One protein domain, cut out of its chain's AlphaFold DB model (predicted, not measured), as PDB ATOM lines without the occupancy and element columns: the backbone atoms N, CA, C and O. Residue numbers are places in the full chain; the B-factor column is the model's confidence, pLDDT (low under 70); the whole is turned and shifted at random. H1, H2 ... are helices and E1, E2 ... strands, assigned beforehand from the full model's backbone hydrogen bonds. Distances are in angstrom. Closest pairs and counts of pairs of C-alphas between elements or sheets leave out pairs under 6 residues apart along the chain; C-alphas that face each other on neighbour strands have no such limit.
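This is residues 36 to 136 of the 136 residues of an uncharacterized protein of Actinobacteria bacterium (UniProt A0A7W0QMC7). A strongly twisted sheet of four antiparallel strands, E3, E4, E6 and E5, makes the body, and the small strand pair E1 and E2 sits at its E3 edge, with E2 beside E3. The short helix H1 only grazes the sheet, and two long loops, residues 39 to 56 and 74 to 91, reach well away from the middle of the domain. The printed part has 101 residues, with one named helix and six named strands in the order E1, H1, E2, E3, E4, E5, E6. The class is mostly strand, though under half of the residues are in named elements. The whole is compact, with a radius of gyration of the C-alphas of 13.5 A and spans of 41 by 33 by 20 A.

In the larger sheet E4, residues 100 to 108, and E6, residues 127 to 135, are inner strands, antiparallel at 160 degrees, with N 103 and O 132 2.8 A apart, within hydrogen-bond range. The edge strand E3, residues 92 to 96, forms a hairpin with E4, with N 95 and O 102 2.8 A apart, within range. The other edge strand, E5, residues 118 to 124, forms a hairpin with E6 at 138 degrees, with N 129 and O 122 at 2.8 A. From edge to edge the strands' lines turn by 62 degrees. E2, residues 70 to 73, has its closest C-alpha to E3 at Cys 72, 4.2 A from that of Cys 95. E2 and E4 are near each other, with 7 pairs of C-alphas within 10 A. E1, residues 36 to 38, is the antiparallel neighbour of E2, with N 36 and O 72 2.9 A apart, within range; E1 and E3 are apart. H1, residues 57 to 60, is on the larger sheet but only grazes it; its closest C-alpha to E5 is that of Ile 60, 7.1 A from Thr 120's. H1 is too short for an O i to N i+4 pair, and its one O i to N i+3 pair is within range.

E1 has 3 residues and begins at C-alpha 36, (-18.927, 45.769, -40.006). H1 and E2 have 4 residues each. E3 measures 13.8 A from first to last C-alpha, E4 25.3 A, E5 15.5 A and E6 26.0 A. E4 begins at C-alpha 100, (-6.343, 36.977, -45.383), and E6 ends at C-alpha 135, (-3.624, 33.267, -45.624).

The two C-alphas farthest apart, those of Ala 46 and Gly 110, are 43.3 A from each other. The printed part has no cut. The links E1 to H1 and E2 to E3 are long, 18 residues each. Residues 36 to 37 of E1 pair in parallel with residues 50 to 51, and residues 43 to 44 pair antiparallel with them. The mean pLDDT of the printed part is 84.2; residue 75 and residues 77 to 90 are under 70.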
ATOM      1  N   HIS A  36     -19.077  44.514 -39.281       88.62
ATOM      2  CA  HIS A  36     -18.927  45.769 -40.006       88.62
ATOM      3  C   HIS A  36     -17.810  45.666 -41.049       88.62
ATOM      4  O   HIS A  36     -17.007  44.726 -41.041       88.62
ATOM      5  N   VAL A  37     -17.759  46.649 -41.948       91.88
ATOM      6  CA  VAL A  37     -16.754  46.756 -43.010       91.88
ATOM      7  C   VAL A  37     -15.964  48.059 -42.892       91.88
ATOM      8  O   VAL A  37     -16.519  49.113 -42.584       91.88
ATOM      9  N   HIS A  38     -14.659  47.989 -43.149       92.06
ATOM     10  CA  HIS A  38     -13.755  49.138 -43.191       92.06
ATOM     11  C   HIS A  38     -13.475  49.577 -44.630       92.06
ATOM     12  O   HIS A  38     -12.350  49.482 -45.098       92.06
ATOM     13  N   ASP A  39     -14.466  50.060 -45.362       92.88
ATOM     14  CA  ASP A  39     -14.328  50.434 -46.779       92.88
ATOM     15  C   ASP A  39     -14.067  51.933 -47.016       92.88
ATOM     16  O   ASP A  39     -13.956  52.376 -48.157       92.88
ATOM     17  N   GLY A  40     -13.946  52.731 -45.950       91.56
ATOM     18  CA  GLY A  40     -13.808  54.187 -46.059       91.56
ATOM     19  C   GLY A  40     -15.139  54.937 -46.017       91.56
ATOM     20  O   GLY A  40     -15.128  56.167 -45.998       91.56
ATOM     21  N   GLY A  41     -16.262  54.220 -45.961       91.56
ATOM     22  CA  GLY A  41     -17.590  54.791 -45.820       91.56
ATOM     23  C   GLY A  41     -17.968  55.134 -44.379       91.56
ATOM     24  O   GLY A  41     -17.167  55.107 -43.438       91.56
ATOM     25  N   SER A  42     -19.246  55.459 -44.207       92.06
ATOM     26  CA  SER A  42     -19.861  55.706 -42.906       92.06
ATOM     27  C   SER A  42     -21.359  55.438 -42.965       92.06
ATOM     28  O   SER A  42     -21.995  55.768 -43.964       92.06
ATOM     29  N   GLY A  43     -21.930  54.939 -41.873       88.56
ATOM     30  CA  GLY A  43     -23.372  54.733 -41.741       88.56
ATOM     31  C   GLY A  43     -23.757  53.262 -41.824       88.56
ATOM     32  O   GLY A  43     -22.921  52.386 -41.605       88.56
ATOM     33  N   VAL A  44     -25.037  53.016 -42.080       89.38
ATOM     34  CA  VAL A  44     -25.614  51.675 -42.201       89.38
ATOM     35  C   VAL A  44     -26.288  51.582 -43.564       89.38
ATOM     36  O   VAL A  44     -27.065  52.474 -43.908       89.38
ATOM     37  N   ASP A  45     -25.964  50.556 -44.348       87.56
ATOM     38  CA  ASP A  45     -26.577  50.355 -45.662       87.56
ATOM     39  C   ASP A  45     -27.997  49.767 -45.565       87.56
ATOM     40  O   ASP A  45     -28.512  49.459 -44.487       87.56
ATOM     41  N   ALA A  46     -28.647  49.589 -46.719       86.88
ATOM     42  CA  ALA A  46     -29.994  49.024 -46.798       86.88
ATOM     43  C   ALA A  46     -30.091  47.571 -46.292       86.88
ATOM     44  O   ALA A  46     -31.188  47.107 -45.984       86.88
ATOM     45  N   ASN A  47     -28.964  46.863 -46.193       82.25
ATOM     46  CA  ASN A  47     -28.889  45.494 -45.697       82.25
ATOM     47  C   ASN A  47     -28.591  45.439 -44.192       82.25
ATOM     48  O   ASN A  47     -28.593  44.351 -43.624       82.25
ATOM     49  N   GLY A  48     -28.339  46.582 -43.545       81.50
ATOM     50  CA  GLY A  48     -27.957  46.667 -42.137       81.50
ATOM     51  C   GLY A  48     -26.445  46.656 -41.890       81.50
ATOM     52  O   GLY A  48     -26.035  46.629 -40.731       81.50
ATOM     53  N   LEU A  49     -25.609  46.678 -42.938       86.56
ATOM     54  CA  LEU A  49     -24.155  46.589 -42.808       86.56
ATOM     55  C   LEU A  49     -23.607  47.930 -42.360       86.56
ATOM     56  O   LEU A  49     -23.897  48.971 -42.946       86.56
ATOM     57  N   VAL A  50     -22.790  47.899 -41.317       88.12
ATOM     58  CA  VAL A  50     -22.154  49.097 -40.793       88.12
ATOM     59  C   VAL A  50     -20.871  49.378 -41.573       88.12
ATOM     60  O   VAL A  50     -19.946  48.565 -41.572       88.12
ATOM     61  N   HIS A  51     -20.800  50.557 -42.185       90.38
ATOM     62  CA  HIS A  51     -19.628  51.051 -42.904       90.38
ATOM     63  C   HIS A  51     -18.781  51.952 -42.002       90.38
ATOM     64  O   HIS A  51     -19.304  52.772 -41.230       90.38
ATOM     65  N   ARG A  52     -17.459  51.788 -42.086       89.00
ATOM     66  CA  ARG A  52     -16.470  52.472 -41.248       89.00
ATOM     67  C   ARG A  52     -15.299  53.010 -42.082       89.00
ATOM     68  O   ARG A  52     -14.974  52.448 -43.131       89.00
ATOM     69  N   PRO A  53     -14.586  54.036 -41.576       90.19
ATOM     70  CA  PRO A  53     -13.343  54.495 -42.183       90.19
ATOM     71  C   PRO A  53     -12.346  53.348 -42.375       90.19
ATOM     72  O   PRO A  53     -12.190  52.509 -41.490       90.19
ATOM     73  N   ALA A  54     -11.615  53.350 -43.490       89.88
ATOM     74  CA  ALA A  54     -10.659  52.292 -43.824       89.88
ATOM     75  C   ALA A  54      -9.465  52.200 -42.849       89.88
ATOM     76  O   ALA A  54      -8.809  51.165 -42.765       89.88
ATOM     77  N   ALA A  55      -9.189  53.265 -42.088       89.12
ATOM     78  CA  ALA A  55      -8.122  53.325 -41.088       89.12
ATOM     79  C   ALA A  55      -6.758  52.856 -41.645       89.12
ATOM     80  O   ALA A  55      -6.288  53.389 -42.647       89.12
ATOM     81  N   PHE A  56      -6.117  51.878 -40.999       91.12
ATOM     82  CA  PHE A  56      -4.834  51.305 -41.421       91.12
ATOM     83  C   PHE A  56      -4.963  50.100 -42.361       91.12
ATOM     84  O   PHE A  56      -3.947  49.583 -42.813       91.12
ATOM     85  N   PHE A  57      -6.168  49.601 -42.646       93.81
ATOM     86  CA  PHE A  57      -6.321  48.374 -43.434       93.81
ATOM     87  C   PHE A  57      -5.702  48.454 -44.840       93.81
ATOM     88  O   PHE A  57      -4.990  47.515 -45.204       93.81
ATOM     89  N   PRO A  58      -5.844  49.563 -45.597       94.56
ATOM     90  CA  PRO A  58      -5.214  49.679 -46.910       94.56
ATOM     91  C   PRO A  58      -3.684  49.603 -46.877       94.56
ATOM     92  O   PRO A  58      -3.080  49.194 -47.860       94.56
ATOM     93  N   SER A  59      -3.035  50.004 -45.775       92.69
ATOM     94  CA  SER A  59      -1.568  50.029 -45.698       92.69
ATOM     95  C   SER A  59      -0.951  48.693 -45.288       92.69
ATOM     96  O   SER A  59       0.255  48.517 -45.451       92.69
ATOM     97  N   ILE A  60      -1.747  47.765 -44.747       92.69
ATOM     98  CA  ILE A  60      -1.271  46.451 -44.292       92.69
ATOM     99  C   ILE A  60      -1.617  45.318 -45.263       92.69
ATOM    100  O   ILE A  60      -1.148  44.200 -45.082       92.69
ATOM    101  N   LEU A  61      -2.434  45.587 -46.283       91.12
ATOM    102  CA  LEU A  61      -2.861  44.615 -47.287       91.12
ATOM    103  C   LEU A  61      -2.243  44.951 -48.645       91.12
ATOM    104  O   LEU A  61      -2.058  46.113 -48.994       91.12
ATOM    105  N   LEU A  62      -1.916  43.917 -49.419       81.25
ATOM    106  CA  LEU A  62      -1.419  44.069 -50.786       81.25
ATOM    107  C   LEU A  62      -2.595  44.019 -51.769       81.25
ATOM    108  O   LEU A  62      -3.464  43.159 -51.637       81.25
ATOM    109  N   GLY A  63      -2.583  44.887 -52.782       83.50
ATOM    110  CA  GLY A  63      -3.582  44.907 -53.857       83.50
ATOM    111  C   GLY A  63      -4.577  46.066 -53.763       83.50
ATOM    112  O   GLY A  63      -4.378  47.018 -53.011       83.50
ATOM    113  N   ASP A  64      -5.633  45.999 -54.575       85.06
ATOM    114  CA  ASP A  64      -6.698  47.002 -54.576       85.06
ATOM    115  C   ASP A  64      -7.678  46.742 -53.427       85.06
ATOM    116  O   ASP A  64      -8.603  45.935 -53.530       85.06
ATOM    117  N   TYR A  65      -7.465  47.452 -52.319       89.19
ATOM    118  CA  TYR A  65      -8.286  47.343 -51.117       89.19
ATOM    119  C   TYR A  65      -9.771  47.662 -51.353       89.19
ATOM    120  O   TYR A  65     -10.626  47.137 -50.643       89.19
ATOM    121  N   SER A  66     -10.103  48.489 -52.351       89.06
ATOM    122  CA  SER A  66     -11.499  48.855 -52.629       89.06
ATOM    123  C   SER A  66     -12.350  47.663 -53.079       89.06
ATOM    124  O   SER A  66     -13.567  47.685 -52.920       89.06
ATOM    125  N   GLN A  67     -11.709  46.622 -53.620       90.00
ATOM    126  CA  GLN A  67     -12.371  45.410 -54.107       90.00
ATOM    127  C   GLN A  67     -12.472  44.309 -53.043       90.00
ATOM    128  O   GLN A  67     -13.232  43.359 -53.213       90.00
ATOM    129  N   ASP A  68     -11.699  44.408 -51.961       90.69
ATOM    130  CA  ASP A  68     -11.639  43.396 -50.903       90.69
ATOM    131  C   ASP A  68     -11.382  44.050 -49.530       90.69
ATOM    132  O   ASP A  68     -10.319  43.851 -48.926       90.69
ATOM    133  N   PRO A  69     -12.322  44.887 -49.041       93.38
ATOM    134  CA  PRO A  69     -12.145  45.590 -47.782       93.38
ATOM    135  C   PRO A  69     -12.184  44.625 -46.593       93.38
ATOM    136  O   PRO A  69     -12.744  43.528 -46.644       93.38
ATOM    137  N   ALA A  70     -11.607  45.044 -45.468       92.81
ATOM    138  CA  ALA A  70     -11.614  44.253 -44.250       92.81
ATOM    139  C   ALA A  70     -13.009  44.233 -43.607       92.81
ATOM    140  O   ALA A  70     -13.572  45.275 -43.267       92.81
ATOM    141  N   TYR A  71     -13.521  43.025 -43.375       91.56
ATOM    142  CA  TYR A  71     -14.729  42.768 -42.594       91.56
ATOM    143  C   TYR A  71     -14.354  42.280 -41.202       91.56
ATOM    144  O   TYR A  71     -13.563  41.341 -41.070       91.56
ATOM    145  N   CYS A  72     -14.947  42.870 -40.173       88.94
ATOM    146  CA  CYS A  72     -14.637  42.592 -38.775       88.94
ATOM    147  C   CYS A  72     -15.921  42.270 -37.999       88.94
ATOM    148  O   CYS A  72     -16.933  42.932 -38.219       88.94
ATOM    149  N   PRO A  73     -15.906  41.311 -37.059       86.00
ATOM    150  CA  PRO A  73     -16.923  41.233 -36.025       86.00
ATOM    151  C   PRO A  73     -16.897  42.496 -35.156       86.00
ATOM    152  O   PRO A  73     -15.824  43.006 -34.833       86.00
ATOM    153  N   ASP A  74     -18.050  42.954 -34.685       74.12
ATOM    154  CA  ASP A  74     -18.179  44.136 -33.825       74.12
ATOM    155  C   ASP A  74     -17.391  43.993 -32.519       74.12
ATOM    156  O   ASP A  74     -16.862  44.966 -31.997       74.12
ATOM    157  N   ALA A  75     -17.224  42.762 -32.025       67.12
ATOM    158  CA  ALA A  75     -16.423  42.477 -30.837       67.12
ATOM    159  C   ALA A  75     -14.903  42.669 -31.030       67.12
ATOM    160  O   ALA A  75     -14.172  42.705 -30.037       67.12
ATOM    161  N   THR A  76     -14.411  42.775 -32.273       70.44
ATOM    162  CA  THR A  76     -12.990  43.037 -32.562       70.44
ATOM    163  C   THR A  76     -12.596  44.454 -32.157       70.44
ATOM    164  O   THR A  76     -11.513  44.649 -31.596       70.44
ATOM    165  N   ASP A  77     -13.481  45.427 -32.377       63.59
ATOM    166  CA  ASP A  77     -13.300  46.794 -31.905       63.59
ATOM    167  C   ASP A  77     -13.991  46.947 -30.551       63.59
ATOM    168  O   ASP A  77     -15.188  47.218 -30.456       63.59
ATOM    169  N   LYS A  78     -13.239  46.739 -29.465       58.81
ATOM    170  CA  LYS A  78     -13.825  46.754 -28.119       58.81
ATOM    171  C   LYS A  78     -14.384  48.117 -27.717       58.81
ATOM    172  O   LYS A  78     -15.163  48.172 -26.774       58.81
ATOM    173  N   LEU A  79     -14.070  49.186 -28.456       57.56
ATOM    174  CA  LEU A  79     -14.744  50.480 -28.318       57.56
ATOM    175  C   LEU A  79     -16.253  50.393 -28.603       57.56
ATOM    176  O   LEU A  79     -17.003  51.253 -28.149       57.56
ATOM    177  N   LEU A  80     -16.692  49.364 -29.330       56.69
ATOM    178  CA  LEU A  80     -18.094  49.086 -29.637       56.69
ATOM    179  C   LEU A  80     -18.776  48.192 -28.589       56.69
ATOM    180  O   LEU A  80     -19.986  47.977 -28.667       56.69
ATOM    181  N   LEU A  81     -18.038  47.662 -27.605       55.66
ATOM    182  CA  LEU A  81     -18.634  46.886 -26.518       55.66
ATOM    183  C   LEU A  81     -19.336  47.810 -25.506       55.66
ATOM    184  O   LEU A  81     -18.919  48.957 -25.319       55.66
ATOM    185  N   PRO A  82     -20.379  47.327 -24.798       52.41
ATOM    186  CA  PRO A  82     -21.044  48.106 -23.758       52.41
ATOM    187  C   PRO A  82     -20.051  48.643 -22.719       52.41
ATOM    188  O   PRO A  82     -19.140  47.925 -22.292       52.41
ATOM    189  N   ALA A  83     -20.249  49.890 -22.280       46.47
ATOM    190  CA  ALA A  83     -19.382  50.555 -21.308       46.47
ATOM    191  C   ALA A  83     -19.129  49.673 -20.068       46.47
ATOM    192  O   ALA A  83     -20.062  49.130 -19.480       46.47
ATOM    193  N   GLY A  84     -17.857  49.513 -19.686       50.69
ATOM    194  CA  GLY A  84     -17.437  48.627 -18.588       50.69
ATOM    195  C   GLY A  84     -17.110  47.184 -19.000       50.69
ATOM    196  O   GLY A  84     -16.561  46.445 -18.190       50.69
ATOM    197  N   SER A  85     -17.352  46.800 -20.258       52.97
ATOM    198  CA  SER A  85     -17.009  45.470 -20.805       52.97
ATOM    199  C   SER A  85     -15.609  45.410 -21.437       52.97
ATOM    200  O   SER A  85     -15.239  44.421 -22.076       52.97
ATOM    201  N   ASN A  86     -14.818  46.474 -21.288       57.59
ATOM    202  CA  ASN A  86     -13.486  46.566 -21.868       57.59
ATOM    203  C   ASN A  86     -12.527  45.628 -21.126       57.59
ATOM    204  O   ASN A  86     -12.230  45.818 -19.950       57.59
ATOM    205  N   GLY A  87     -12.037  44.603 -21.825       59.84
ATOM    206  CA  GLY A  87     -10.960  43.750 -21.315       59.84
ATOM    207  C   GLY A  87      -9.623  44.498 -21.217       59.84
ATOM    208  O   GLY A  87      -9.514  45.657 -21.599       59.84
ATOM    209  N   GLN A  88      -8.568  43.795 -20.790       64.12
ATOM    210  CA  GLN A  88      -7.205  44.331 -20.592       64.12
ATOM    211  C   GLN A  88      -6.616  45.116 -21.789       64.12
ATOM    212  O   GLN A  88      -5.673  45.887 -21.623       64.12
ATOM    213  N   PHE A  89      -7.151  44.919 -22.992       64.88
ATOM    214  CA  PHE A  89      -6.665  45.528 -24.224       64.88
ATOM    215  C   PHE A  89      -7.811  46.250 -24.944       64.88
ATOM    216  O   PHE A  89      -8.870  45.634 -25.105       64.88
ATOM    217  N   PRO A  90      -7.593  47.486 -25.432       64.94
ATOM    218  CA  PRO A  90      -8.626  48.282 -26.098       64.94
ATOM    219  C   PRO A  90      -9.035  47.726 -27.472       64.94
ATOM    220  O   PRO A  90     -10.091  48.076 -27.977       64.94
ATOM    221  N   LEU A  91      -8.231  46.835 -28.062       75.06
ATOM    222  CA  LEU A  91      -8.548  46.141 -29.309       75.06
ATOM    223  C   LEU A  91      -7.873  44.767 -29.301       75.06
ATOM    224  O   LEU A  91      -6.653  44.671 -29.180       75.06
ATOM    225  N   VAL A  92      -8.663  43.700 -29.404       80.25
ATOM    226  CA  VAL A  92      -8.185  42.332 -29.662       80.25
ATOM    227  C   VAL A  92      -9.259  41.644 -30.467       80.25
ATOM    228  O   VAL A  92     -10.376  41.495 -29.974       80.25
ATOM    229  N   GLY A  93      -8.914  41.184 -31.657       84.62
ATOM    230  CA  GLY A  93      -9.858  40.442 -32.465       84.62
ATOM    231  C   GLY A  93      -9.305  40.111 -33.830       84.62
ATOM    232  O   GLY A  93      -8.094  40.131 -34.054       84.62
ATOM    233  N   VAL A  94     -10.213  39.774 -34.729       88.25
ATOM    234  CA  VAL A  94      -9.890  39.392 -36.095       88.25
ATOM    235  C   VAL A  94     -10.727  40.195 -37.071       88.25
ATOM    236  O   VAL A  94     -11.883  40.506 -36.803       88.25
ATOM    237  N   CYS A  95     -10.141  40.492 -38.214       91.31
ATOM    238  CA  CYS A  95     -10.846  40.918 -39.407       91.31
ATOM    239  C   CYS A  95     -10.451  39.987 -40.544       91.31
ATOM    240  O   CYS A  95      -9.517  39.197 -40.421       91.31
ATOM    241  N   THR A  96     -11.165  40.040 -41.653       92.56
ATOM    242  CA  THR A  96     -10.894  39.158 -42.785       92.56
ATOM    243  C   THR A  96     -11.169  39.868 -44.091       92.56
ATOM    244  O   THR A  96     -12.153  40.600 -44.189       92.56
ATOM    245  N   THR A  97     -10.352  39.563 -45.084       91.50
ATOM    246  CA  THR A  97     -10.632  39.807 -46.499       91.50
ATOM    247  C   THR A  97     -10.933  38.463 -47.176       91.50
ATOM    248  O   THR A  97     -11.163  37.449 -46.492       91.50
ATOM    249  N   ASN A  98     -10.953  38.414 -48.503       90.19
ATOM    250  CA  ASN A  98     -11.011  37.161 -49.246       90.19
ATOM    251  C   ASN A  98      -9.702  36.372 -49.106       90.19
ATOM    252  O   ASN A  98      -9.750  35.153 -48.958       90.19
ATOM    253  N   ALA A  99      -8.554  37.058 -49.095       89.25
ATOM    254  CA  ALA A  99      -7.232  36.424 -49.089       89.25
ATOM    255  C   ALA A  99      -6.620  36.203 -47.694       89.25
ATOM    256  O   ALA A  99      -5.777  35.319 -47.530       89.25
ATOM    257  N   PHE A 100      -7.010  36.993 -46.686       93.69
ATOM    258  CA  PHE A 100      -6.343  36.977 -45.383       93.69
ATOM    259  C   PHE A 100      -7.311  36.980 -44.202       93.69
ATOM    260  O   PHE A 100      -8.353  37.638 -44.210       93.69
ATOM    261  N   VAL A 101      -6.899  36.306 -43.130       93.06
ATOM    262  CA  VAL A 101      -7.328  36.616 -41.764       93.06
ATOM    263  C   VAL A 101      -6.315  37.591 -41.167       93.06
ATOM    264  O   VAL A 101      -5.109  37.339 -41.160       93.06
ATOM    265  N   ILE A 102      -6.823  38.712 -40.671       94.19
ATOM    266  CA  ILE A 102      -6.078  39.817 -40.083       94.19
ATOM    267  C   ILE A 102      -6.270  39.735 -38.574       94.19
ATOM    268  O   ILE A 102      -7.333  40.066 -38.052       94.19
ATOM    269  N   HIS A 103      -5.248  39.287 -37.861       92.50
ATOM    270  CA  HIS A 103      -5.266  39.217 -36.404       92.50
ATOM    271  C   HIS A 103      -4.844  40.565 -35.847       92.50
ATOM    272  O   HIS A 103      -3.752  41.025 -36.159       92.50
ATOM    273  N   LEU A 104      -5.665  41.183 -35.006       91.06
ATOM    274  CA  LEU A 104      -5.402  42.502 -34.444       91.06
ATOM    275  C   LEU A 104      -5.167  42.437 -32.938       91.06
ATOM    276  O   LEU A 104      -5.860  41.727 -32.202       91.06
ATOM    277  N   ARG A 105      -4.203  43.230 -32.469       88.19
ATOM    278  CA  ARG A 105      -3.906  43.377 -31.046       88.19
ATOM    279  C   ARG A 105      -3.394  44.774 -30.733       88.19
ATOM    280  O   ARG A 105      -2.341  45.170 -31.216       88.19
ATOM    281  N   ALA A 106      -4.092  45.496 -29.869       87.94
ATOM    282  CA  ALA A 106      -3.568  46.698 -29.247       87.94
ATOM    283  C   ALA A 106      -2.717  46.325 -28.030       87.94
ATOM    284  O   ALA A 106      -3.179  45.615 -27.135       87.94
ATOM    285  N   VAL A 107      -1.477  46.804 -27.996       87.69
ATOM    286  CA  VAL A 107      -0.527  46.567 -26.907       87.69
ATOM    287  C   VAL A 107      -0.200  47.912 -26.245       87.69
ATOM    288  O   VAL A 107       0.271  48.823 -26.935       87.69
ATOM    289  N   PRO A 108      -0.474  48.084 -24.937       86.44
ATOM    290  CA  PRO A 108      -0.104  49.288 -24.197       86.44
ATOM    291  C   PRO A 108       1.401  49.553 -24.245       86.44
ATOM    292  O   PRO A 108       2.196  48.636 -24.463       86.44
ATOM    293  N   ALA A 109       1.802  50.799 -23.991       82.88
ATOM    294  CA  ALA A 109       3.214  51.158 -23.891       82.88
ATOM    295  C   ALA A 109       3.957  50.242 -22.897       82.88
ATOM    296  O   ALA A 109       3.481  49.994 -21.790       82.88
ATOM    297  N   GLY A 110       5.114  49.717 -23.311       82.31
ATOM    298  CA  GLY A 110       5.913  48.771 -22.518       82.31
ATOM    299  C   GLY A 110       5.400  47.322 -22.509       82.31
ATOM    300  O   GLY A 110       6.059  46.457 -21.937       82.31
ATOM    301  N   GLY A 111       4.261  47.028 -23.144       85.88
ATOM    302  CA  GLY A 111       3.760  45.665 -23.297       85.88
ATOM    303  C   GLY A 111       4.551  44.854 -24.328       85.88
ATOM    304  O   GLY A 111       5.043  45.387 -25.323       85.88
ATOM    305  N   ALA A 112       4.645  43.540 -24.111       89.69
ATOM    306  CA  ALA A 112       5.287  42.633 -25.059       89.69
ATOM    307  C   ALA A 112       4.404  42.413 -26.300       89.69
ATOM    308  O   ALA A 112       3.239  42.016 -26.192       89.69
ATOM    309  N   VAL A 113       4.982  42.639 -27.479       90.56
ATOM    310  CA  VAL A 113       4.345  42.351 -28.768       90.56
ATOM    311  C   VAL A 113       4.510  40.859 -29.075       90.56
ATOM    312  O   VAL A 113       5.632  40.354 -28.993       90.56
ATOM    313  N   PRO A 114       3.435  40.123 -29.415       86.38
ATOM    314  CA  PRO A 114       3.563  38.715 -29.775       86.38
ATOM    315  C   PRO A 114       4.434  38.512 -31.030       86.38
ATOM    316  O   PRO A 114       4.403  39.351 -31.932       86.38
ATOM    317  N   PRO A 115       5.174  37.394 -31.140       92.69
ATOM    318  CA  PRO A 115       5.937  37.078 -32.346       92.69
ATOM    319  C   PRO A 115       5.057  37.053 -33.602       92.69
ATOM    320  O   PRO A 115       3.914  36.606 -33.551       92.69
ATOM    321  N   GLY A 116       5.599  37.518 -34.730       92.31
ATOM    322  CA  GLY A 116       4.892  37.553 -36.017       92.31
ATOM    323  C   GLY A 116       3.955  38.750 -36.210       92.31
ATOM    324  O   GLY A 116       3.458  38.946 -37.315       92.31
ATOM    325  N   TYR A 117       3.747  39.575 -35.179       95.00
ATOM    326  CA  TYR A 117       2.969  40.803 -35.298       95.00
ATOM    327  C   TYR A 117       3.828  41.986 -35.759       95.00
ATOM    328  O   TYR A 117       4.952  42.188 -35.296       95.00
ATOM    329  N   GLN A 118       3.263  42.811 -36.634       95.88
ATOM    330  CA  GLN A 118       3.837  44.047 -37.153       95.88
ATOM    331  C   GLN A 118       3.005  45.242 -36.681       95.88
ATOM    332  O   GLN A 118       1.802  45.122 -36.458       95.88
ATOM    333  N   SER A 119       3.631  46.402 -36.476       93.62
ATOM    334  CA  SER A 119       2.891  47.608 -36.083       93.62
ATOM    335  C   SER A 119       2.124  48.175 -37.273       93.62
ATOM    336  O   SER A 119       2.660  48.242 -38.378       93.62
ATOM    337  N   THR A 120       0.893  48.633 -37.042       91.69
ATOM    338  CA  THR A 120       0.138  49.409 -38.037       91.69
ATOM    339  C   THR A 120       0.547  50.887 -38.047       91.69
ATOM    340  O   THR A 120       0.150  51.625 -38.944       91.69
ATOM    341  N   GLY A 121       1.298  51.345 -37.035       89.06
ATOM    342  CA  GLY A 121       1.572  52.762 -36.772       89.06
ATOM    343  C   GLY A 121       0.411  53.522 -36.114       89.06
ATOM    344  O   GLY A 121       0.558  54.702 -35.805       89.06
ATOM    345  N   TRP A 122      -0.730  52.867 -35.874       88.62
ATOM    346  CA  TRP A 122      -1.908  53.481 -35.260       88.62
ATOM    347  C   TRP A 122      -1.973  53.222 -33.761       88.62
ATOM    348  O   TRP A 122      -1.472  52.216 -33.257       88.62
ATOM    349  N   THR A 123      -2.660  54.114 -33.050       86.00
ATOM    350  CA  THR A 123      -2.915  53.975 -31.615       86.00
ATOM    351  C   THR A 123      -4.401  54.040 -31.299       86.00
ATOM    352  O   THR A 123      -5.115  54.870 -31.854       86.00
ATOM    353  N   THR A 124      -4.852  53.222 -30.350       78.31
ATOM    354  CA  THR A 124      -6.207  53.265 -29.784       78.31
ATOM    355  C   THR A 124      -6.137  53.119 -28.269       78.31
ATOM    356  O   THR A 124      -5.380  52.292 -27.762       78.31
ATOM    357  N   GLY A 125      -6.860  53.959 -27.524       76.19
ATOM    358  CA  GLY A 125      -6.836  53.937 -26.054       76.19
ATOM    359  C   GLY A 125      -5.427  54.040 -25.444       76.19
ATOM    360  O   GLY A 125      -5.161  53.420 -24.420       76.19
ATOM    361  N   GLY A 126      -4.500  54.748 -26.105       79.44
ATOM    362  CA  GLY A 126      -3.096  54.861 -25.681       79.44
ATOM    363  C   GLY A 126      -2.219  53.627 -25.952       79.44
ATOM    364  O   GLY A 126      -1.058  53.607 -25.549       79.44
ATOM    365  N   ALA A 127      -2.742  52.607 -26.635       85.62
ATOM    366  CA  ALA A 127      -2.022  51.399 -27.031       85.62
ATOM    367  C   ALA A 127      -1.723  51.400 -28.537       85.62
ATOM    368  O   ALA A 127      -2.556  51.833 -29.332       85.62
ATOM    369  N   VAL A 128      -0.558  50.884 -28.938       90.44
ATOM    370  CA  VAL A 128      -0.198  50.713 -30.357       90.44
ATOM    371  C   VAL A 128      -0.931  49.498 -30.910       90.44
ATOM    372  O   VAL A 128      -0.940  48.441 -30.276       90.44
ATOM    373  N   VAL A 129      -1.538  49.635 -32.086       90.06
ATOM    374  CA  VAL A 129      -2.206  48.538 -32.785       90.06
ATOM    375  C   VAL A 129      -1.179  47.760 -33.603       90.06
ATOM    376  O   VAL A 129      -0.400  48.316 -34.378       90.06
ATOM    377  N   TYR A 130      -1.186  46.447 -33.416       93.56
ATOM    378  CA  TYR A 130      -0.380  45.494 -34.154       93.56
ATOM    379  C   TYR A 130      -1.276  44.538 -34.931       93.56
ATOM    380  O   TYR A 130      -2.394  44.235 -34.500       93.56
ATOM    381  N   TYR A 131      -0.755  44.027 -36.042       94.56
ATOM    382  CA  TYR A 131      -1.431  43.070 -36.900       94.56
ATOM    383  C   TYR A 131      -0.541  41.872 -37.232       94.56
ATOM    384  O   TYR A 131       0.680  41.984 -37.256       94.56
ATOM    385  N   MET A 132      -1.158  40.734 -37.525       95.75
ATOM    386  CA  MET A 132      -0.522  39.591 -38.178       95.75
ATOM    387  C   MET A 132      -1.465  39.093 -39.271       95.75
ATOM    388  O   MET A 132      -2.679  39.045 -39.061       95.75
ATOM    389  N   LEU A 133      -0.917  38.716 -40.424       94.88
ATOM    390  CA  LEU A 133      -1.691  38.157 -41.527       94.88
ATOM    391  C   LEU A 133      -1.491  36.649 -41.604       94.88
ATOM    392  O   LEU A 133      -0.363  36.159 -41.566       94.88
ATOM    393  N   THR A 134      -2.585  35.920 -41.777       94.62
ATOM    394  CA  THR A 134      -2.559  34.508 -42.171       94.62
ATOM    395  C   THR A 134      -3.391  34.335 -43.431       94.62
ATOM    396  O   THR A 134      -4.491  34.881 -43.503       94.62
ATOM    397  N   ALA A 135      -2.876  33.591 -44.410       93.06
ATOM    398  CA  ALA A 135      -3.624  33.267 -45.624       93.06
ATOM    399  C   ALA A 135      -4.918  32.508 -45.285       93.06
ATOM    400  O   ALA A 135      -4.972  31.796 -44.276       93.06
ATOM    401  N   ARG A 136      -5.944  32.697 -46.112       81.06
ATOM    402  CA  ARG A 136      -7.259  32.076 -45.963       81.06
ATOM    403  C   ARG A 136      -7.519  31.012 -47.022       81.06
ATOM    404  O   ARG A 136      -6.980  31.152 -48.140       81.06
TER     405      ARG A 136